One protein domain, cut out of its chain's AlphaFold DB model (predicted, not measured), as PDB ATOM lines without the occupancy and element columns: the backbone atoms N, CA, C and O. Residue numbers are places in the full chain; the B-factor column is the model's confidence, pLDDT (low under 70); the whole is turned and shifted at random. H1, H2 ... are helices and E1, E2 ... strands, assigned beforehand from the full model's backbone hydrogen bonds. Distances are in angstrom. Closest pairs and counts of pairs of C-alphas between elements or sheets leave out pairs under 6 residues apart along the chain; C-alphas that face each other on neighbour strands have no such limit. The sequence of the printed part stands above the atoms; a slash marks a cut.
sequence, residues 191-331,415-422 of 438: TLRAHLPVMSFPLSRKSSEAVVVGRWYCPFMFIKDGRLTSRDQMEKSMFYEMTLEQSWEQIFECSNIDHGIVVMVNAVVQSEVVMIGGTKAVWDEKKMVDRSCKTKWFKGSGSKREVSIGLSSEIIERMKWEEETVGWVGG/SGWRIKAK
ATOM      1  N   THR A 191      59.162 -20.887   6.457       81.94
ATOM      2  CA  THR A 191      60.016 -19.940   7.178       81.94
ATOM      3  C   THR A 191      59.180 -19.128   8.152       81.94
ATOM      4  O   THR A 191      59.524 -19.078   9.329       81.94
ATOM      5  N   LEU A 192      58.027 -18.594   7.726       77.81
ATOM      6  CA  LEU A 192      57.095 -17.885   8.614       77.81
ATOM      7  C   LEU A 192      56.590 -18.789   9.743       77.81
ATOM      8  O   LEU A 192      56.545 -18.360  10.894       77.81
ATOM      9  N   ARG A 193      56.302 -20.061   9.452       74.81
ATOM     10  CA  ARG A 193      55.866 -21.041  10.464       74.81
ATOM     11  C   ARG A 193      56.941 -21.405  11.487       74.81
ATOM     12  O   ARG A 193      56.606 -21.772  12.614       74.81
ATOM     13  N   ALA A 194      58.214 -21.313  11.109       74.50
ATOM     14  CA  ALA A 194      59.338 -21.554  12.006       74.50
ATOM     15  C   ALA A 194      59.622 -20.371  12.949       74.50
ATOM     16  O   ALA A 194      60.358 -20.546  13.924       74.50
ATOM     17  N   HIS A 195      59.048 -19.185  12.701       72.44
ATOM     18  CA  HIS A 195      59.238 -18.040  13.587       72.44
ATOM     19  C   HIS A 195      58.603 -18.316  14.952       72.44
ATOM     20  O   HIS A 195      57.420 -18.636  15.069       72.44
ATOM     21  N   LEU A 196      59.410 -18.173  16.003       69.19
ATOM     22  CA  LEU A 196      58.955 -18.268  17.382       69.19
ATOM     23  C   LEU A 196      58.770 -16.860  17.960       69.19
ATOM     24  O   LEU A 196      59.603 -15.989  17.699       69.19
ATOM     25  N   PRO A 197      57.725 -16.630  18.775       73.69
ATOM     26  CA  PRO A 197      57.588 -15.379  19.505       73.69
ATOM     27  C   PRO A 197      58.795 -15.150  20.413       73.69
ATOM     28  O   PRO A 197      59.378 -16.100  20.952       73.69
ATOM     29  N   VAL A 198      59.162 -13.884  20.601       73.00
ATOM     30  CA  VAL A 198      60.282 -13.505  21.464       73.00
ATOM     31  C   VAL A 198      59.970 -13.922  22.903       73.00
ATOM     32  O   VAL A 198      58.943 -13.544  23.464       73.00
ATOM     33  N   MET A 199      60.858 -14.722  23.502       62.62
ATOM     34  CA  MET A 199      60.687 -15.213  24.876       62.62
ATOM     35  C   MET A 199      60.927 -14.128  25.936       62.62
ATOM     36  O   MET A 199      60.427 -14.248  27.049       62.62
ATOM     37  N   SER A 200      61.672 -13.067  25.613       65.62
ATOM     38  CA  SER A 200      61.950 -11.963  26.534       65.62
ATOM     39  C   SER A 200      60.821 -10.928  26.509       65.62
ATOM     40  O   SER A 200      60.824 -10.019  25.678       65.62
ATOM     41  N   PHE A 201      59.865 -11.047  27.428       65.06
ATOM     42  CA  PHE A 201      58.849 -10.024  27.682       65.06
ATOM     43  C   PHE A 201      58.812  -9.666  29.177       65.06
ATOM     44  O   PHE A 201      59.102 -10.527  30.009       65.06
ATOM     45  N   PRO A 202      58.491  -8.407  29.545       62.81
ATOM     46  CA  PRO A 202      58.374  -8.021  30.946       62.81
ATOM     47  C   PRO A 202      57.358  -8.911  31.667       62.81
ATOM     48  O   PRO A 202      56.237  -9.073  31.183       62.81
ATOM     49  N   LEU A 203      57.724  -9.440  32.837       59.25
ATOM     50  CA  LEU A 203      56.868 -10.331  33.640       59.25
ATOM     51  C   LEU A 203      55.521  -9.687  34.014       59.25
ATOM     52  O   LEU A 203      54.514 -10.377  34.155       59.25
ATOM     53  N   SER A 204      55.458  -8.350  34.056       60.06
ATOM     54  CA  SER A 204      54.210  -7.602  34.241       60.06
ATOM     55  C   SER A 204      53.153  -7.888  33.166       60.06
ATOM     56  O   SER A 204      51.962  -7.742  33.434       60.06
ATOM     57  N   ARG A 205      53.553  -8.315  31.958       58.69
ATOM     58  CA  ARG A 205      52.646  -8.492  30.812       58.69
ATOM     59  C   ARG A 205      51.979  -9.866  30.725       58.69
ATOM     60  O   ARG A 205      51.108 -10.025  29.873       58.69
ATOM     61  N   LYS A 206      52.333 -10.848  31.571       67.75
ATOM     62  CA  LYS A 206      51.794 -12.239  31.613       67.75
ATOM     63  C   LYS A 206      51.817 -13.033  30.285       67.75
ATOM     64  O   LYS A 206      51.566 -14.236  30.284       67.75
ATOM     65  N   SER A 207      52.117 -12.399  29.154       70.62
ATOM     66  CA  SER A 207      52.204 -12.981  27.821       70.62
ATOM     67  C   SER A 207      53.099 -12.140  26.906       70.62
ATOM     68  O   SER A 207      53.255 -10.934  27.116       70.62
ATOM     69  N   SER A 208      53.682 -12.780  25.893       71.88
ATOM     70  CA  SER A 208      54.441 -12.101  24.843       71.88
ATOM     71  C   SER A 208      53.517 -11.406  23.847       71.88
ATOM     72  O   SER A 208      52.338 -11.742  23.712       71.88
ATOM     73  N   GLU A 209      54.096 -10.507  23.054       78.50
ATOM     74  CA  GLU A 209      53.455 -10.061  21.822       78.50
ATOM     75  C   GLU A 209      53.183 -11.260  20.898       78.50
ATOM     76  O   GLU A 209      53.947 -12.234  20.869       78.50
ATOM     77  N   ALA A 210      52.055 -11.208  20.192       76.69
ATOM     78  CA  ALA A 210      51.656 -12.248  19.261       76.69
ATOM     79  C   ALA A 210      52.357 -12.059  17.911       76.69
ATOM     80  O   ALA A 210      52.327 -10.978  17.330       76.69
ATOM     81  N   VAL A 211      52.943 -13.132  17.391       81.62
ATOM     82  CA  VAL A 211      53.569 -13.176  16.069       81.62
ATOM     83  C   VAL A 211      52.634 -13.884  15.099       81.62
ATOM     84  O   VAL A 211      52.132 -14.971  15.388       81.62
ATOM     85  N   VAL A 212      52.400 -13.276  13.935       84.75
ATOM     86  CA  VAL A 212      51.632 -13.898  12.850       84.75
ATOM     87  C   VAL A 212      52.523 -14.911  12.138       84.75
ATOM     88  O   VAL A 212      53.500 -14.536  11.497       84.75
ATOM     89  N   VAL A 213      52.159 -16.188  12.219       83.81
ATOM     90  CA  VAL A 213      52.893 -17.305  11.594       83.81
ATOM     91  C   VAL A 213      52.210 -17.837  10.336       83.81
ATOM     92  O   VAL A 213      52.760 -18.674   9.625       83.81
ATOM     93  N   GLY A 214      51.008 -17.344  10.038       88.75
ATOM     94  CA  GLY A 214      50.303 -17.665   8.809       88.75
ATOM     95  C   GLY A 214      49.225 -16.642   8.482       88.75
ATOM     96  O   GLY A 214      48.572 -16.102   9.374       88.75
ATOM     97  N   ARG A 215      49.040 -16.368   7.188       92.06
ATOM     98  CA  ARG A 215      48.028 -15.446   6.670       92.06
ATOM     99  C   ARG A 215      47.381 -16.001   5.408       92.06
ATOM    100  O   ARG A 215      48.072 -16.410   4.477       92.06
ATOM    101  N   TRP A 216      46.059 -15.932   5.356       94.75
ATOM    102  CA  TRP A 216      45.230 -16.368   4.238       94.75
ATOM    103  C   TRP A 216      44.110 -15.364   3.977       94.75
ATOM    104  O   TRP A 216      43.762 -14.560   4.843       94.75
ATOM    105  N   TYR A 217      43.489 -15.470   2.807       95.94
ATOM    106  CA  TYR A 217      42.207 -14.834   2.533       95.94
ATOM    107  C   TYR A 217      41.069 -15.848   2.494       95.94
ATOM    108  O   TYR A 217      41.199 -16.973   2.008       95.94
ATOM    109  N   CYS A 218      39.915 -15.400   2.959       95.31
ATOM    110  CA  CYS A 218      38.648 -16.098   2.883       95.31
ATOM    111  C   CYS A 218      37.671 -15.223   2.086       95.31
ATOM    112  O   CYS A 218      37.285 -14.154   2.567       95.31
ATOM    113  N   PRO A 219      37.282 -15.630   0.865       95.81
ATOM    114  CA  PRO A 219      36.214 -14.963   0.133       95.81
ATOM    115  C   PRO A 219      34.924 -14.903   0.954       95.81
ATOM    116  O   PRO A 219      34.590 -15.854   1.663       95.81
ATOM    117  N   PHE A 220      34.172 -13.812   0.812       93.75
ATOM    118  CA  PHE A 220      32.945 -13.565   1.574       93.75
ATOM    119  C   PHE A 220      31.921 -14.703   1.461       93.75
ATOM    120  O   PHE A 220      31.158 -14.925   2.388       93.75
ATOM    121  N   MET A 221      31.904 -15.456   0.358       94.19
ATOM    122  CA  MET A 221      30.938 -16.539   0.152       94.19
ATOM    123  C   MET A 221      31.040 -17.666   1.197       94.19
ATOM    124  O   MET A 221      30.036 -18.323   1.465       94.19
ATOM    125  N   PHE A 222      32.200 -17.825   1.846       93.50
ATOM    126  CA  PHE A 222      32.433 -18.780   2.941       93.50
ATOM    127  C   PHE A 222      32.148 -18.208   4.344       93.50
ATOM    128  O   PHE A 222      32.316 -18.903   5.346       93.50
ATOM    129  N   ILE A 223      31.756 -16.934   4.444       91.00
ATOM    130  CA  ILE A 223      31.576 -16.220   5.713       91.00
ATOM    131  C   ILE A 223      30.203 -15.554   5.722       91.00
ATOM    132  O   ILE A 223      29.828 -14.873   4.777       91.00
ATOM    133  N   LYS A 224      29.446 -15.688   6.805       88.50
ATOM    134  CA  LYS A 224      28.172 -14.988   6.995       88.50
ATOM    135  C   LYS A 224      28.346 -13.900   8.039       88.50
ATOM    136  O   LYS A 224      28.495 -14.197   9.214       88.50
ATOM    137  N   ASP A 225      28.318 -12.641   7.627       86.00
ATOM    138  CA  ASP A 225      28.202 -11.540   8.582       86.00
ATOM    139  C   ASP A 225      26.725 -11.378   8.954       86.00
ATOM    140  O   ASP A 225      25.910 -11.004   8.115       86.00
ATOM    141  N   GLY A 226      26.366 -11.668  10.207       81.81
ATOM    142  CA  GLY A 226      24.973 -11.656  10.662       81.81
ATOM    143  C   GLY A 226      24.293 -10.283  10.596       81.81
ATOM    144  O   GLY A 226      23.092 -10.191  10.830       81.81
ATOM    145  N   ARG A 227      25.038  -9.213  10.292       83.31
ATOM    146  CA  ARG A 227      24.513  -7.849  10.130       83.31
ATOM    147  C   ARG A 227      24.309  -7.440   8.676       83.31
ATOM    148  O   ARG A 227      23.721  -6.390   8.434       83.31
ATOM    149  N   LEU A 228      24.850  -8.199   7.723       85.88
ATOM    150  CA  LEU A 228      24.901  -7.815   6.317       85.88
ATOM    151  C   LEU A 228      24.166  -8.830   5.449       85.88
ATOM    152  O   LEU A 228      24.254 -10.040   5.642       85.88
ATOM    153  N   THR A 229      23.481  -8.328   4.425       88.81
ATOM    154  CA  THR A 229      23.025  -9.189   3.333       88.81
ATOM    155  C   THR A 229      24.230  -9.656   2.509       88.81
ATOM    156  O   THR A 229      25.268  -8.991   2.488       88.81
ATOM    157  N   SER A 230      24.110 -10.760   1.762       88.19
ATOM    158  CA  SER A 230      25.192 -11.220   0.870       88.19
ATOM    159  C   SER A 230      25.596 -10.155  -0.155       88.19
ATOM    160  O   SER A 230      26.766 -10.047  -0.516       88.19
ATOM    161  N   ARG A 231      24.628  -9.338  -0.588       92.06
ATOM    162  CA  ARG A 231      24.843  -8.187  -1.466       92.06
ATOM    163  C   ARG A 231      25.751  -7.146  -0.811       92.06
ATOM    164  O   ARG A 231      26.748  -6.752  -1.415       92.06
ATOM    165  N   ASP A 232      25.414  -6.724   0.408       91.25
ATOM    166  CA  ASP A 232      26.179  -5.712   1.148       91.25
ATOM    167  C   ASP A 232      27.562  -6.227   1.536       91.25
ATOM    168  O   ASP A 232      28.546  -5.492   1.482       91.25
ATOM    169  N   GLN A 233      27.646  -7.503   1.914       90.56
ATOM    170  CA  GLN A 233      28.891  -8.144   2.303       90.56
ATOM    171  C   GLN A 233      29.858  -8.247   1.122       90.56
ATOM    172  O   GLN A 233      31.022  -7.898   1.274       90.56
ATOM    173  N   MET A 234      29.389  -8.645  -0.065       91.56
ATOM    174  CA  MET A 234      30.229  -8.660  -1.265       91.56
ATOM    175  C   MET A 234      30.753  -7.262  -1.614       91.56
ATOM    176  O   MET A 234      31.878  -7.120  -2.079       91.56
ATOM    177  N   GLU A 235      29.947  -6.224  -1.386       89.38
ATOM    178  CA  GLU A 235      30.321  -4.839  -1.680       89.38
ATOM    179  C   GLU A 235      31.327  -4.251  -0.691       89.38
ATOM    180  O   GLU A 235      32.231  -3.517  -1.086       89.38
ATOM    181  N   LYS A 236      31.161  -4.548   0.599       87.12
ATOM    182  CA  LYS A 236      31.959  -3.947   1.676       87.12
ATOM    183  C   LYS A 236      33.161  -4.804   2.070       87.12
ATOM    184  O   LYS A 236      34.182  -4.261   2.473       87.12
ATOM    185  N   SER A 237      33.035  -6.120   1.945       87.44
ATOM    186  CA  SER A 237      33.930  -7.110   2.546       87.44
ATOM    187  C   SER A 237      34.066  -8.345   1.650       87.44
ATOM    188  O   SER A 237      33.838  -9.467   2.093       87.44
ATOM    189  N   MET A 238      34.437  -8.156   0.376       91.31
ATOM    190  CA  MET A 238      34.605  -9.260  -0.586       91.31
ATOM    191  C   MET A 238      35.606 -10.326  -0.105       91.31
ATOM    192  O   MET A 238      35.427 -11.514  -0.384       91.31
ATOM    193  N   PHE A 239      36.628  -9.908   0.647       93.25
ATOM    194  CA  PHE A 239      37.631 -10.782   1.245       93.25
ATOM    195  C   PHE A 239      37.821 -10.474   2.730       93.25
ATOM    196  O   PHE A 239      37.893  -9.315   3.149       93.25
ATOM    197  N   TYR A 240      37.969 -11.534   3.515       91.75
ATOM    198  CA  TYR A 240      38.376 -11.489   4.910       91.75
ATOM    199  C   TYR A 240      39.800 -12.015   5.015       91.75
ATOM    200  O   TYR A 240      40.151 -13.000   4.369       91.75
ATOM    201  N   GLU A 241      40.622 -11.354   5.811       91.56
ATOM    202  CA  GLU A 241      41.940 -11.836   6.194       91.56
ATOM    203  C   GLU A 241      41.795 -12.767   7.396       91.56
ATOM    204  O   GLU A 241      41.089 -12.453   8.358       91.56
ATOM    205  N   MET A 242      42.451 -13.918   7.312       88.31
ATOM    206  CA  MET A 242      42.556 -14.890   8.386       88.31
ATOM    207  C   MET A 242      44.030 -15.041   8.755       88.31
ATOM    208  O   MET A 242      44.849 -15.320   7.876       88.31
ATOM    209  N   THR A 243      44.361 -14.870  10.032       87.06
ATOM    210  CA  THR A 243      45.722 -15.029  10.555       87.06
ATOM    211  C   THR A 243      45.783 -16.123  11.608       87.06
ATOM    212  O   THR A 243      44.869 -16.266  12.420       87.06
ATOM    213  N   LEU A 244      46.878 -16.882  11.585       84.12
ATOM    214  CA  LEU A 244      47.294 -17.750  12.680       84.12
ATOM    215  C   LEU A 244      48.385 -17.015  13.457       84.12
ATOM    216  O   LEU A 244      49.403 -16.616  12.888       84.12
ATOM    217  N   GLU A 245      48.145 -16.813  14.743       82.44
ATOM    218  CA  GLU A 245      48.994 -16.059  15.656       82.44
ATOM    219  C   GLU A 245      49.522 -16.971  16.761       82.44
ATOM    220  O   GLU A 245      48.844 -17.889  17.232       82.44
ATOM    221  N   GLN A 246      50.750 -16.705  17.193       74.44
ATOM    222  CA  GLN A 246      51.394 -17.423  18.280       74.44
ATOM    223  C   GLN A 246      51.975 -16.461  19.298       74.44
ATOM    224  O   GLN A 246      52.541 -15.433  18.940       74.44
ATOM    225  N   SER A 247      51.879 -16.816  20.570       75.81
ATOM    226  CA  SER A 247      52.480 -16.065  21.670       75.81
ATOM    227  C   SER A 247      52.925 -17.005  22.785       75.81
ATOM    228  O   SER A 247      52.516 -18.167  22.841       75.81
ATOM    229  N   TRP A 248      53.784 -16.520  23.674       73.00
ATOM    230  CA  TRP A 248      54.075 -17.176  24.943       73.00
ATOM    231  C   TRP A 248      53.093 -16.689  26.002       73.00
ATOM    232  O   TRP A 248      52.885 -15.489  26.147       73.00
ATOM    233  N   GLU A 249      52.501 -17.608  26.756       69.75
ATOM    234  CA  GLU A 249      51.668 -17.317  27.923       69.75
ATOM    235  C   GLU A 249      52.379 -17.839  29.171       69.75
ATOM    236  O   GLU A 249      52.819 -18.994  29.213       69.75
ATOM    237  N   GLN A 250      52.516 -16.979  30.178       67.56
ATOM    238  CA  GLN A 250      53.073 -17.360  31.466       67.56
ATOM    239  C   GLN A 250      52.021 -18.145  32.243       67.56
ATOM    240  O   GLN A 250      50.953 -17.629  32.565       67.56
ATOM    241  N   ILE A 251      52.329 -19.407  32.535       67.06
ATOM    242  CA  ILE A 251      51.415 -20.310  33.251       67.06
ATOM    243  C   ILE A 251      51.787 -20.462  34.726       67.06
ATOM    244  O   ILE A 251      50.987 -20.967  35.509       67.06
ATOM    245  N   PHE A 252      52.990 -20.025  35.109       62.72
ATOM    246  CA  PHE A 252      53.454 -20.061  36.487       62.72
ATOM    247  C   PHE A 252      54.553 -19.026  36.739       62.72
ATOM    248  O   PHE A 252      55.422 -18.804  35.892       62.72
ATOM    249  N   GLU A 253      54.516 -18.431  37.928       63.66
ATOM    250  CA  GLU A 253      55.540 -17.540  38.464       63.66
ATOM    251  C   GLU A 253      55.936 -18.013  39.855       63.66
ATOM    252  O   GLU A 253      55.072 -18.352  40.662       63.66
ATOM    253  N   CYS A 254      57.228 -18.002  40.149       56.50
ATOM    254  CA  CYS A 254      57.740 -18.282  41.478       56.50
ATOM    255  C   CYS A 254      58.825 -17.263  41.793       56.50
ATOM    256  O   CYS A 254      59.820 -17.177  41.082       56.50
ATOM    257  N   SER A 255      58.627 -16.478  42.848       49.09
ATOM    258  CA  SER A 255      59.699 -15.702  43.464       49.09
ATOM    259  C   SER A 255      60.647 -16.661  44.185       49.09
ATOM    260  O   SER A 255      60.185 -17.667  44.717       49.09
ATOM    261  N   ASN A 256      61.956 -16.378  44.151       49.97
ATOM    262  CA  ASN A 256      63.036 -17.223  44.685       49.97
ATOM    263  C   ASN A 256      62.625 -18.044  45.915       49.97
ATOM    264  O   ASN A 256      62.297 -17.484  46.959       49.97
ATOM    265  N   ILE A 257      62.694 -19.366  45.777       46.88
ATOM    266  CA  ILE A 257      62.506 -20.300  46.880       46.88
ATOM    267  C   ILE A 257      63.872 -20.880  47.228       46.88
ATOM    268  O   ILE A 257      64.518 -21.516  46.389       46.88
ATOM    269  N   ASP A 258      64.289 -20.675  48.472       47.19
ATOM    270  CA  ASP A 258      65.434 -21.366  49.045       47.19
ATOM    271  C   ASP A 258      65.199 -22.883  49.056       47.19
ATOM    272  O   ASP A 258      64.159 -23.379  49.476       47.19
ATOM    273  N   HIS A 259      66.214 -23.609  48.592       42.31
ATOM    274  CA  HIS A 259      66.402 -25.054  48.720       42.31
ATOM    275  C   HIS A 259      65.259 -25.981  48.253       42.31
ATOM    276  O   HIS A 259      64.311 -26.291  48.964       42.31
ATOM    277  N   GLY A 260      65.468 -26.603  47.086       50.88
ATOM    278  CA  GLY A 260      65.022 -27.981  46.827       50.88
ATOM    279  C   GLY A 260      63.519 -28.233  46.670       50.88
ATOM    280  O   GLY A 260      63.125 -29.399  46.616       50.88
ATOM    281  N   ILE A 261      62.681 -27.201  46.562       45.03
ATOM    282  CA  ILE A 261      61.235 -27.395  46.404       45.03
ATOM    283  C   ILE A 261      60.906 -27.894  44.991       45.03
ATOM    284  O   ILE A 261      61.123 -27.216  43.986       45.03
ATOM    285  N   VAL A 262      60.334 -29.096  44.924       49.97
ATOM    286  CA  VAL A 262      59.668 -29.616  43.726       49.97
ATOM    287  C   VAL A 262      58.299 -28.951  43.636       49.97
ATOM    288  O   VAL A 262      57.397 -29.268  44.407       49.97
ATOM    289  N   VAL A 263      58.135 -28.023  42.695       48.78
ATOM    290  CA  VAL A 263      56.842 -27.380  42.445       48.78
ATOM    291  C   VAL A 263      56.057 -28.199  41.424       48.78
ATOM    292  O   VAL A 263      56.465 -28.334  40.270       48.78
ATOM    293  N   MET A 264      54.909 -28.730  41.843       45.56
ATOM    294  CA  MET A 264      53.944 -29.345  40.936       45.56
ATOM    295  C   MET A 264      53.013 -28.261  40.389       45.56
ATOM    296  O   MET A 264      52.172 -27.729  41.110       45.56
ATOM    297  N   VAL A 265      53.159 -27.935  39.105       48.69
ATOM    298  CA  VAL A 265      52.277 -26.981  38.425       48.69
ATOM    299  C   VAL A 265      51.144 -27.753  37.750       48.69
ATOM    300  O   VAL A 265      51.346 -28.389  36.720       48.69
ATOM    301  N   ASN A 266      49.945 -27.687  38.331       45.34
ATOM    302  CA  ASN A 266      48.711 -28.140  37.691       45.34
ATOM    303  C   ASN A 266      47.893 -26.910  37.278       45.34
ATOM    304  O   ASN A 266      47.195 -26.315  38.097       45.34
ATOM    305  N   ALA A 267      48.034 -26.496  36.020       47.41
ATOM    306  CA  ALA A 267      47.363 -25.319  35.482       47.41
ATOM    307  C   ALA A 267      46.318 -25.730  34.440       47.41
ATOM    308  O   ALA A 267      46.645 -26.325  33.410       47.41
ATOM    309  N   VAL A 268      45.057 -25.367  34.683       47.19
ATOM    310  CA  VAL A 268      44.007 -25.437  33.662       47.19
ATOM    311  C   VAL A 268      44.130 -24.191  32.797       47.19
ATOM    312  O   VAL A 268      43.863 -23.078  33.241       47.19
ATOM    313  N   VAL A 269      44.560 -24.383  31.557       52.75
ATOM    314  CA  VAL A 269      44.803 -23.297  30.606       52.75
ATOM    315  C   VAL A 269      43.773 -23.333  29.488       52.75
ATOM    316  O   VAL A 269      43.461 -24.396  28.950       52.75
ATOM    317  N   GLN A 270      43.255 -22.163  29.110       49.94
ATOM    318  CA  GLN A 270      42.342 -22.054  27.975       49.94
ATOM    319  C   GLN A 270      43.089 -22.468  26.695       49.94
ATOM    320  O   GLN A 270      44.148 -21.922  26.372       49.94
ATOM    321  N   SER A 271      42.584 -23.488  26.000       52.62
ATOM    322  CA  SER A 271      43.249 -24.084  24.833       52.62
ATOM    323  C   SER A 271      42.892 -23.412  23.512       52.62
ATOM    324  O   SER A 271      43.702 -23.472  22.595       52.62
ATOM    325  N   GLU A 272      41.719 -22.778  23.439       54.78
ATOM    326  CA  GLU A 272      41.164 -22.169  22.231       54.78
ATOM    327  C   GLU A 272      40.559 -20.798  22.573       54.78
ATOM    328  O   GLU A 272      39.777 -20.658  23.520       54.78
ATOM    329  N   VAL A 273      40.946 -19.766  21.818       59.44
ATOM    330  CA  VAL A 273      40.335 -18.435  21.879       59.44
ATOM    331  C   VAL A 273      40.109 -17.958  20.455       59.44
ATOM    332  O   VAL A 273      41.061 -17.707  19.721       59.44
ATOM    333  N   VAL A 274      38.841 -17.796  20.089       62.75
ATOM    334  CA  VAL A 274      38.449 -17.233  18.798       62.75
ATOM    335  C   VAL A 274      38.306 -15.724  18.930       62.75
ATOM    336  O   VAL A 274      37.608 -15.243  19.824       62.75
ATOM    337  N   MET A 275      38.938 -14.969  18.031       63.38
ATOM    338  CA  MET A 275      38.874 -13.506  18.028       63.38
ATOM    339  C   MET A 275      38.176 -12.983  16.767       63.38
ATOM    340  O   MET A 275      38.642 -13.196  15.646       63.38
ATOM    341  N   ILE A 276      37.089 -12.228  16.953       62.22
ATOM    342  CA  ILE A 276      36.376 -11.516  15.883       62.22
ATOM    343  C   ILE A 276      36.590 -10.022  16.067       62.22
ATOM    344  O   ILE A 276      36.146  -9.452  17.062       62.22
ATOM    345  N   GLY A 277      37.267  -9.372  15.115       59.09
ATOM    346  CA  GLY A 277      37.501  -7.924  15.192       59.09
ATOM    347  C   GLY A 277      38.230  -7.486  16.471       59.09
ATOM    348  O   GLY A 277      38.003  -6.385  16.950       59.09
ATOM    349  N   GLY A 278      39.068  -8.352  17.052       60.84
ATOM    350  CA  GLY A 278      39.777  -8.072  18.306       60.84
ATOM    351  C   GLY A 278      38.971  -8.339  19.583       60.84
ATOM    352  O   GLY A 278      39.499  -8.159  20.672       60.84
ATOM    353  N   THR A 279      37.733  -8.829  19.483       60.78
ATOM    354  CA  THR A 279      36.919  -9.234  20.638       60.78
ATOM    355  C   THR A 279      36.835 -10.756  20.736       60.78
ATOM    356  O   THR A 279      36.662 -11.432  19.717       60.78
ATOM    357  N   LYS A 280      36.919 -11.301  21.960       66.75
ATOM    358  CA  LYS A 280      36.705 -12.735  22.210       66.75
ATOM    359  C   LYS A 280      35.312 -13.136  21.735       66.75
ATOM    360  O   LYS A 280      34.315 -12.510  22.107       66.75
ATOM    361  N   ALA A 281      35.258 -14.177  20.924       67.81
ATOM    362  CA  ALA A 281      34.029 -14.742  20.414       67.81
ATOM    363  C   ALA A 281      33.798 -16.131  21.002       67.81
ATOM    364  O   ALA A 281      34.733 -16.904  21.199       67.81
ATOM    365  N   VAL A 282      32.533 -16.428  21.277       71.06
ATOM    366  CA  VAL A 282      32.087 -17.736  21.757       71.06
ATOM    367  C   VAL A 282      31.224 -18.361  20.672       71.06
ATOM    368  O   VAL A 282      30.495 -17.655  19.968       71.06
ATOM    369  N   TRP A 283      31.332 -19.676  20.512       71.75
ATOM    370  CA  TRP A 283      30.439 -20.426  19.639       71.75
ATOM    371  C   TRP A 283      28.996 -20.281  20.147       71.75
ATOM    372  O   TRP A 283      28.689 -20.571  21.299       71.75
ATOM    373  N   ASP A 284      28.115 -19.778  19.284       67.62
ATOM    374  CA  ASP A 284      26.679 -19.707  19.529       67.62
ATOM    375  C   ASP A 284      26.000 -21.029  19.128       67.62
ATOM    376  O   ASP A 284      25.566 -21.210  17.987       67.62
ATOM    377  N   GLU A 285      25.924 -21.971  20.071       62.41
ATOM    378  CA  GLU A 285      25.270 -23.279  19.889       62.41
ATOM    379  C   GLU A 285      23.772 -23.156  19.552       62.41
ATOM    380  O   GLU A 285      23.204 -24.022  18.887       62.41
ATOM    381  N   LYS A 286      23.121 -22.052  19.945       55.84
ATOM    382  CA  LYS A 286      21.671 -21.852  19.779       55.84
ATOM    383  C   LYS A 286      21.262 -21.517  18.345       55.84
ATOM    384  O   LYS A 286      20.088 -21.641  18.008       55.84
ATOM    385  N   LYS A 287      22.203 -21.109  17.484       55.75
ATOM    386  CA  LYS A 287      21.953 -20.809  16.059       55.75
ATOM    387  C   LYS A 287      22.187 -22.005  15.129       55.75
ATOM    388  O   LYS A 287      22.425 -21.820  13.934       55.75
ATOM    389  N   MET A 288      22.066 -23.232  15.637       51.31
ATOM    390  CA  MET A 288      21.905 -24.433  14.808       51.31
ATOM    391  C   MET A 288      20.493 -24.476  14.202       51.31
ATOM    392  O   MET A 288      19.624 -25.206  14.663       51.31
ATOM    393  N   VAL A 289      20.235 -23.647  13.187       44.38
ATOM    394  CA  VAL A 289      18.895 -23.546  12.570       44.38
ATOM    395  C   VAL A 289      18.706 -24.525  11.406       44.38
ATOM    396  O   VAL A 289      17.585 -24.703  10.947       44.38
ATOM    397  N   ASP A 290      19.751 -25.219  10.945       41.69
ATOM    398  CA  ASP A 290      19.593 -26.162   9.838       41.69
ATOM    399  C   ASP A 290      20.288 -27.500  10.097       41.69
ATOM    400  O   ASP A 290      21.462 -27.565  10.473       41.69
ATOM    401  N   ARG A 291      19.547 -28.583   9.839       40.41
ATOM    402  CA  ARG A 291      19.957 -29.989   9.997       40.41
ATOM    403  C   ARG A 291      21.122 -30.358   9.053       40.41
ATOM    404  O   ARG A 291      21.632 -31.470   9.116       40.41
ATOM    405  N   SER A 292      21.570 -29.417   8.215       47.81
ATOM    406  CA  SER A 292      22.703 -29.531   7.294       47.81
ATOM    407  C   SER A 292      24.036 -28.931   7.794       47.81
ATOM    408  O   SER A 292      25.021 -29.046   7.077       47.81
ATOM    409  N   CYS A 293      24.106 -28.314   8.989       52.28
ATOM    410  CA  CYS A 293      25.337 -27.939   9.728       52.28
ATOM    411  C   CYS A 293      26.564 -27.416   8.919       52.28
ATOM    412  O   CYS A 293      27.707 -27.625   9.320       52.28
ATOM    413  N   LYS A 294      26.375 -26.681   7.811       72.69
ATOM    414  CA  LYS A 294      27.497 -26.186   6.974       72.69
ATOM    415  C   LYS A 294      28.170 -24.908   7.486       72.69
ATOM    416  O   LYS A 294      29.135 -24.434   6.893       72.69
ATOM    417  N   THR A 295      27.640 -24.262   8.524       79.44
ATOM    418  CA  THR A 295      28.149 -22.970   9.021       79.44
ATOM    419  C   THR A 295      28.066 -22.912  10.540       79.44
ATOM    420  O   THR A 295      26.983 -23.086  11.096       79.44
ATOM    421  N   LYS A 296      29.184 -22.622  11.216       82.56
ATOM    422  CA  LYS A 296      29.211 -22.400  12.671       82.56
ATOM    423  C   LYS A 296      29.225 -20.915  12.986       82.56
ATOM    424  O   LYS A 296      30.028 -20.169  12.429       82.56
ATOM    425  N   TRP A 297      28.338 -20.500  13.883       81.75
ATOM    426  CA  TRP A 297      28.178 -19.108  14.285       81.75
ATOM    427  C   TRP A 297      28.980 -18.792  15.541       81.75
ATOM    428  O   TRP A 297      28.941 -19.518  16.529       81.75
ATOM    429  N   PHE A 298      29.661 -17.657  15.506       78.00
ATOM    430  CA  PHE A 298      30.450 -17.113  16.598       78.00
ATOM    431  C   PHE A 298      29.899 -15.742  16.971       78.00
ATOM    432  O   PHE A 298      29.664 -14.903  16.097       78.00
ATOM    433  N   LYS A 299      29.709 -15.503  18.267       78.25
ATOM    434  CA  LYS A 299      29.178 -14.257  18.822       78.25
ATOM    435  C   LYS A 299      30.260 -13.557  19.637       78.25
ATOM    436  O   LYS A 299      30.827 -14.147  20.553       78.25
ATOM    437  N   GLY A 300      30.548 -12.299  19.305       67.62
ATOM    438  CA  GLY A 300      31.471 -11.468  20.082       67.62
ATOM    439  C   GLY A 300      30.887 -11.129  21.456       67.62
ATOM    440  O   GLY A 300      29.743 -10.679  21.546       67.62
ATOM    441  N   SER A 301      31.665 -11.330  22.520       57.09
ATOM    442  CA  SER A 301      31.270 -10.991  23.891       57.09
ATOM    443  C   SER A 301      31.630  -9.535  24.210       57.09
ATOM    444  O   SER A 301      32.795  -9.164  24.114       57.09
ATOM    445  N   GLY A 302      30.652  -8.701  24.593       53.22
ATOM    446  CA  GLY A 302      30.945  -7.428  25.277       53.22
ATOM    447  C   GLY A 302      30.657  -6.105  24.554       53.22
ATOM    448  O   GLY A 302      31.144  -5.075  25.006       53.22
ATOM    449  N   SER A 303      29.844  -6.050  23.491       45.53
ATOM    450  CA  SER A 303      29.348  -4.754  22.984       45.53
ATOM    451  C   SER A 303      27.825  -4.728  22.852       45.53
ATOM    452  O   SER A 303      27.211  -5.727  22.484       45.53
ATOM    453  N   LYS A 304      27.203  -3.565  23.124       50.16
ATOM    454  CA  LYS A 304      25.746  -3.313  22.985       50.16
ATOM    455  C   LYS A 304      25.192  -3.653  21.588       50.16
ATOM    456  O   LYS A 304      23.982  -3.715  21.409       50.16
ATOM    457  N   ARG A 305      26.065  -3.850  20.591       55.16
ATOM    458  CA  ARG A 305      25.723  -4.341  19.255       55.16
ATOM    459  C   ARG A 305      26.310  -5.736  19.095       55.16
ATOM    460  O   ARG A 305      27.515  -5.894  18.945       55.16
ATOM    461  N   GLU A 306      25.453  -6.741  19.048       60.84
ATOM    462  CA  GLU A 306      25.839  -8.134  18.837       60.84
ATOM    463  C   GLU A 306      26.550  -8.301  17.479       60.84
ATOM    464  O   GLU A 306      25.983  -7.999  16.426       60.84
ATOM    465  N   VAL A 307      27.844  -8.641  17.477       68.94
ATOM    466  CA  VAL A 307      28.575  -9.046  16.260       68.94
ATOM    467  C   VAL A 307      28.445 -10.559  16.183       68.94
ATOM    468  O   VAL A 307      28.874 -11.242  17.113       68.94
ATOM    469  N   SER A 308      27.863 -11.079  15.103       79.44
ATOM    470  CA  SER A 308      27.829 -12.521  14.855       79.44
ATOM    471  C   SER A 308      28.407 -12.832  13.483       79.44
ATOM    472  O   SER A 308      28.054 -12.178  12.502       79.44
ATOM    473  N   ILE A 309      29.320 -13.799  13.431       82.50
ATOM    474  CA  ILE A 309      29.951 -14.267  12.197       82.50
ATOM    475  C   ILE A 309      29.741 -15.772  12.084       82.50
ATOM    476  O   ILE A 309      30.104 -16.519  12.986       82.50
ATOM    477  N   GLY A 310      29.172 -16.210  10.970       86.75
ATOM    478  CA  GLY A 310      29.140 -17.601  10.552       86.75
ATOM    479  C   GLY A 310      30.377 -17.936   9.727       86.75
ATOM    480  O   GLY A 310      30.673 -17.238   8.759       86.75
ATOM    481  N   LEU A 311      31.089 -18.999  10.078       88.12
ATOM    482  CA  LEU A 311      32.177 -19.558   9.276       88.12
ATOM    483  C   LEU A 311      31.729 -20.882   8.673       88.12
ATOM    484  O   LEU A 311      31.141 -21.705   9.377       88.12
ATOM    485  N   SER A 312      32.006 -21.091   7.390       89.56
ATOM    486  CA  SER A 312      31.730 -22.376   6.758       89.56
ATOM    487  C   SER A 312      32.614 -23.493   7.331       89.56
ATOM    488  O   SER A 312      33.703 -23.232   7.859       89.56
ATOM    489  N   SER A 313      32.160 -24.742   7.217       87.88
ATOM    490  CA  SER A 313      32.922 -25.937   7.613       87.88
ATOM    491  C   SER A 313      34.325 -25.961   7.007       87.88
ATOM    492  O   SER A 313      35.285 -26.262   7.709       87.88
ATOM    493  N   GLU A 314      34.475 -25.525   5.754       92.31
ATOM    494  CA  GLU A 314      35.754 -25.518   5.035       92.31
ATOM    495  C   GLU A 314      36.802 -24.636   5.720       92.31
ATOM    496  O   GLU A 314      37.984 -24.984   5.751       92.31
ATOM    497  N   ILE A 315      36.390 -23.486   6.269       90.75
ATOM    498  CA  ILE A 315      37.294 -22.591   7.004       90.75
ATOM    499  C   ILE A 315      37.697 -23.229   8.333       90.75
ATOM    500  O   ILE A 315      38.868 -23.184   8.699       90.75
ATOM    501  N   ILE A 316      36.739 -23.817   9.047       86.06
ATOM    502  CA  ILE A 316      36.954 -24.357  10.393       86.06
ATOM    503  C   ILE A 316      37.844 -25.594  10.343       86.06
ATOM    504  O   ILE A 316      38.815 -25.679  11.088       86.06
ATOM    505  N   GLU A 317      37.544 -26.531   9.447       88.75
ATOM    506  CA  GLU A 317      38.354 -27.733   9.235       88.75
ATOM    507  C   GLU A 317      39.772 -27.378   8.799       88.75
ATOM    508  O   GLU A 317      40.733 -27.966   9.290       88.75
ATOM    509  N   ARG A 318      39.921 -26.374   7.924       90.06
ATOM    510  CA  ARG A 318      41.247 -25.891   7.551       90.06
ATOM    511  C   ARG A 318      41.984 -25.314   8.754       90.06
ATOM    512  O   ARG A 318      43.124 -25.691   8.983       90.06
ATOM    513  N   MET A 319      41.369 -24.414   9.516       84.75
ATOM    514  CA  MET A 319      42.065 -23.785  10.640       84.75
ATOM    515  C   MET A 319      42.514 -24.817  11.680       84.75
ATOM    516  O   MET A 319      43.659 -24.769  12.115       84.75
ATOM    517  N   LYS A 320      41.672 -25.809  11.988       82.38
ATOM    518  CA  LYS A 320      42.050 -26.922  12.871       82.38
ATOM    519  C   LYS A 320      43.268 -27.686  12.357       82.38
ATOM    520  O   LYS A 320      44.199 -27.928  13.115       82.38
ATOM    521  N   TRP A 321      43.293 -28.005  11.063       85.50
ATOM    522  CA  TRP A 321      44.441 -28.669  10.441       85.50
ATOM    523  C   TRP A 321      45.730 -27.829  10.541       85.50
ATOM    524  O   TRP A 321      46.814 -28.372  10.755       85.50
ATOM    525  N   GLU A 322      45.627 -26.501  10.422       85.12
ATOM    526  CA  GLU A 322      46.768 -25.587  10.600       85.12
ATOM    527  C   GLU A 322      47.266 -25.531  12.048       85.12
ATOM    528  O   GLU A 322      48.469 -25.478  12.291       85.12
ATOM    529  N   GLU A 323      46.363 -25.564  13.027       76.12
ATOM    530  CA  GLU A 323      46.727 -25.629  14.445       76.12
ATOM    531  C   GLU A 323      47.403 -26.967  14.786       76.12
ATOM    532  O   GLU A 323      48.460 -26.994  15.423       76.12
ATOM    533  N   GLU A 324      46.845 -28.080  14.311       77.06
ATOM    534  CA  GLU A 324      47.381 -29.426  14.539       77.06
ATOM    535  C   GLU A 324      48.787 -29.599  13.951       77.06
ATOM    536  O   GLU A 324      49.682 -30.138  14.606       77.06
ATOM    537  N   THR A 325      49.026 -29.075  12.747       72.06
ATOM    538  CA  THR A 325      50.341 -29.154  12.090       72.06
ATOM    539  C   THR A 325      51.431 -28.355  12.801       72.06
ATOM    540  O   THR A 325      52.599 -28.739  12.730       72.06
ATOM    541  N   VAL A 326      51.089 -27.300  13.547       66.00
ATOM    542  CA  VAL A 326      52.059 -26.568  14.389       66.00
ATOM    543  C   VAL A 326      52.213 -27.162  15.796       66.00
ATOM    544  O   VAL A 326      52.847 -26.551  16.662       66.00
ATOM    545  N   GLY A 327      51.685 -28.372  16.015       60.66
ATOM    546  CA  GLY A 327      51.841 -29.140  17.249       60.66
ATOM    547  C   GLY A 327      50.777 -28.852  18.308       60.66
ATOM    548  O   GLY A 327      50.986 -29.183  19.477       60.66
ATOM    549  N   TRP A 328      49.653 -28.226  17.941       59.25
ATOM    550  CA  TRP A 328      48.515 -28.092  18.846       59.25
ATOM    551  C   TRP A 328      47.753 -29.418  18.931       59.25
ATOM    552  O   TRP A 328      47.397 -30.017  17.923       59.25
ATOM    553  N   VAL A 329      47.480 -29.876  20.153       53.03
ATOM    554  CA  VAL A 329      46.615 -31.033  20.404       53.03
ATOM    555  C   VAL A 329      45.313 -30.499  20.977       53.03
ATOM    556  O   VAL A 329      45.293 -29.979  22.096       53.03
ATOM    557  N   GLY A 330      44.235 -30.610  20.207       45.31
ATOM    558  CA  GLY A 330      42.916 -30.199  20.663       45.31
ATOM    559  C   GLY A 330      42.469 -30.998  21.879       45.31
ATOM    560  O   GLY A 330      42.602 -32.222  21.932       45.31
ATOM    561  N   GLY A 331      41.911 -30.307  22.870       41.97
ATOM    562  CA  GLY A 331      41.132 -30.959  23.916       41.97
ATOM    563  C   GLY A 331      39.832 -31.454  23.294       41.97
ATOM    564  O   GLY A 331      38.895 -30.678  23.161       41.97
ATOM    565  N   SER A 415      48.586 -20.770  20.707       56.31
ATOM    566  CA  SER A 415      48.189 -20.519  19.325       56.31
ATOM    567  C   SER A 415      46.738 -20.077  19.327       56.31
ATOM    568  O   SER A 415      45.950 -20.517  20.165       56.31
ATOM    569  N   GLY A 416      46.418 -19.145  18.445       58.59
ATOM    570  CA  GLY A 416      45.064 -18.668  18.243       58.59
ATOM    571  C   GLY A 416      44.943 -18.033  16.873       58.59
ATOM    572  O   GLY A 416      45.941 -17.694  16.237       58.59
ATOM    573  N   TRP A 417      43.716 -17.870  16.411       65.81
ATOM    574  CA  TRP A 417      43.452 -17.328  15.089       65.81
ATOM    575  C   TRP A 417      42.526 -16.125  15.151       65.81
ATOM    576  O   TRP A 417      41.722 -15.945  16.074       65.81
ATOM    577  N   ARG A 418      42.661 -15.270  14.141       65.31
ATOM    578  CA  ARG A 418      41.920 -14.018  14.033       65.31
ATOM    579  C   ARG A 418      41.368 -13.867  12.633       65.31
ATOM    580  O   ARG A 418      42.076 -14.057  11.648       65.31
ATOM    581  N   ILE A 419      40.110 -13.444  12.563       68.25
ATOM    582  CA  ILE A 419      39.466 -13.075  11.306       68.25
ATOM    583  C   ILE A 419      39.131 -11.584  11.280       68.25
ATOM    584  O   ILE A 419      38.553 -11.034  12.225       68.25
ATOM    585  N   LYS A 420      39.493 -10.910  10.184       71.19
ATOM    586  CA  LYS A 420      39.253  -9.478   9.976       71.19
ATOM    587  C   LYS A 420      38.760  -9.208   8.557       71.19
ATOM    588  O   LYS A 420      39.371  -9.637   7.586       71.19
ATOM    589  N   ALA A 421      37.673  -8.455   8.415       57.38
ATOM    590  CA  ALA A 421      37.221  -7.989   7.104       57.38
ATOM    591  C   ALA A 421      38.210  -6.968   6.517       57.38
ATOM    592  O   ALA A 421      38.612  -6.030   7.214       57.38
ATOM    593  N   LYS A 422      38.561  -7.089   5.229       55.78
ATOM    594  CA  LYS A 422      39.231  -5.995   4.511       55.78
ATOM    595  C   LYS A 422      38.183  -4.991   4.035       55.78
ATOM    596  O   LYS A 422      37.536  -5.203   3.016       55.78
TER     597      LYS A 422
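Overview. This is residues 191 to 331 and 415 to 422 of the 438 residues of an uncharacterized protein of Daucus carota subsp. sativus (UniProt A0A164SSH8). One strongly twisted sheet of eight strands is curled like part of a barrel and folded back on itself, with E1, E3, E8, E4 and E5 facing E7 and E2 across the hinge E6, and the longest helix, H3, covers E8 on one face. From this body residues 255 to 262 stick out as the tip of a long loop, while the small helices H1 and H2 sit by the edge strands E1 and E2. The printed part has 149 residues with three named helices and eight named strands, in the order H1 E1 E2 H2 E3 E4 E5 E6 E7 H3 E8; the mixed sheet runs E1 E3 E8 E4 E5 E6 E7 E2, and the class is mixed, helices and strands. The whole is loose and elongated, with a radius of gyration of the C-alphas of 18.6 A and spans of 67 by 36 by 29 A.

Arrangement. H1, residues 191 to 194, is on the sheet at a height of 7.8 A; its closest C-alpha pair with E1, residues 211 to 219, is Arg 193 and Val 213, 4.9 A. E1 bends by 55 degrees at residue 214 and is antiparallel to E3, residues 239 to 252, with N 216 and O 242 at 2.9 A. E2, residues 223 to 225, is antiparallel to E7, residues 308 to 312, with N 224 and O 310 at 2.8 A. H2, residues 230 to 236, is only just over E2, with 3 of its C-alphas falling on it; the closest C-alphas are those of Asp 225 and Gln 233, 7.2 A apart. E3 is antiparallel to E8, residues 415 to 421, with N 243 and O 418 at 2.9 A. E4, residues 274 to 276, is parallel to E8, with N 419 and O 275 at 3.4 A. E4, E5, residues 279 to 283, E6, residues 295 to 300, and E7 form a meander, each strand the antiparallel neighbour of the one before: N 281 and O 274 are 2.8 A apart, N 282 and O 299 2.9 A, and N 298 and O 309 2.8 A. H3, residues 313 to 325, is over E8 at a height of 7.9 A, slantwise at 35 degrees on the local plane, on the same face as H1; the closest C-alphas of H3 and E8 are those of Glu 323 and Ser 415, 7.2 A. H2 and H3 have every O i to N i+4 pair within hydrogen-bond range; H1 is too short for one.

Along the chain. H1 begins at C-alpha 191, (60.016, -19.940, 7.178). E1 is 23.6 A long, E3 39.7 A, H3 18.3 A and E8 20.7 A. E8 ends at C-alpha 421, (37.221, -7.989, 7.104).

Size, cuts and confidence. The C-alphas farthest apart, those of Arg 231 and His 259, are 67.3 A apart. Residues 332 to 414 are not printed, and C-alphas 331 and 415 are 13.4 A apart across the cut. The links H1 to E1, E3 to E4 and E5 to E6 are long. The mean pLDDT of the printed part is 70.6, with 73 residues under 70, among them residues 249 to 281.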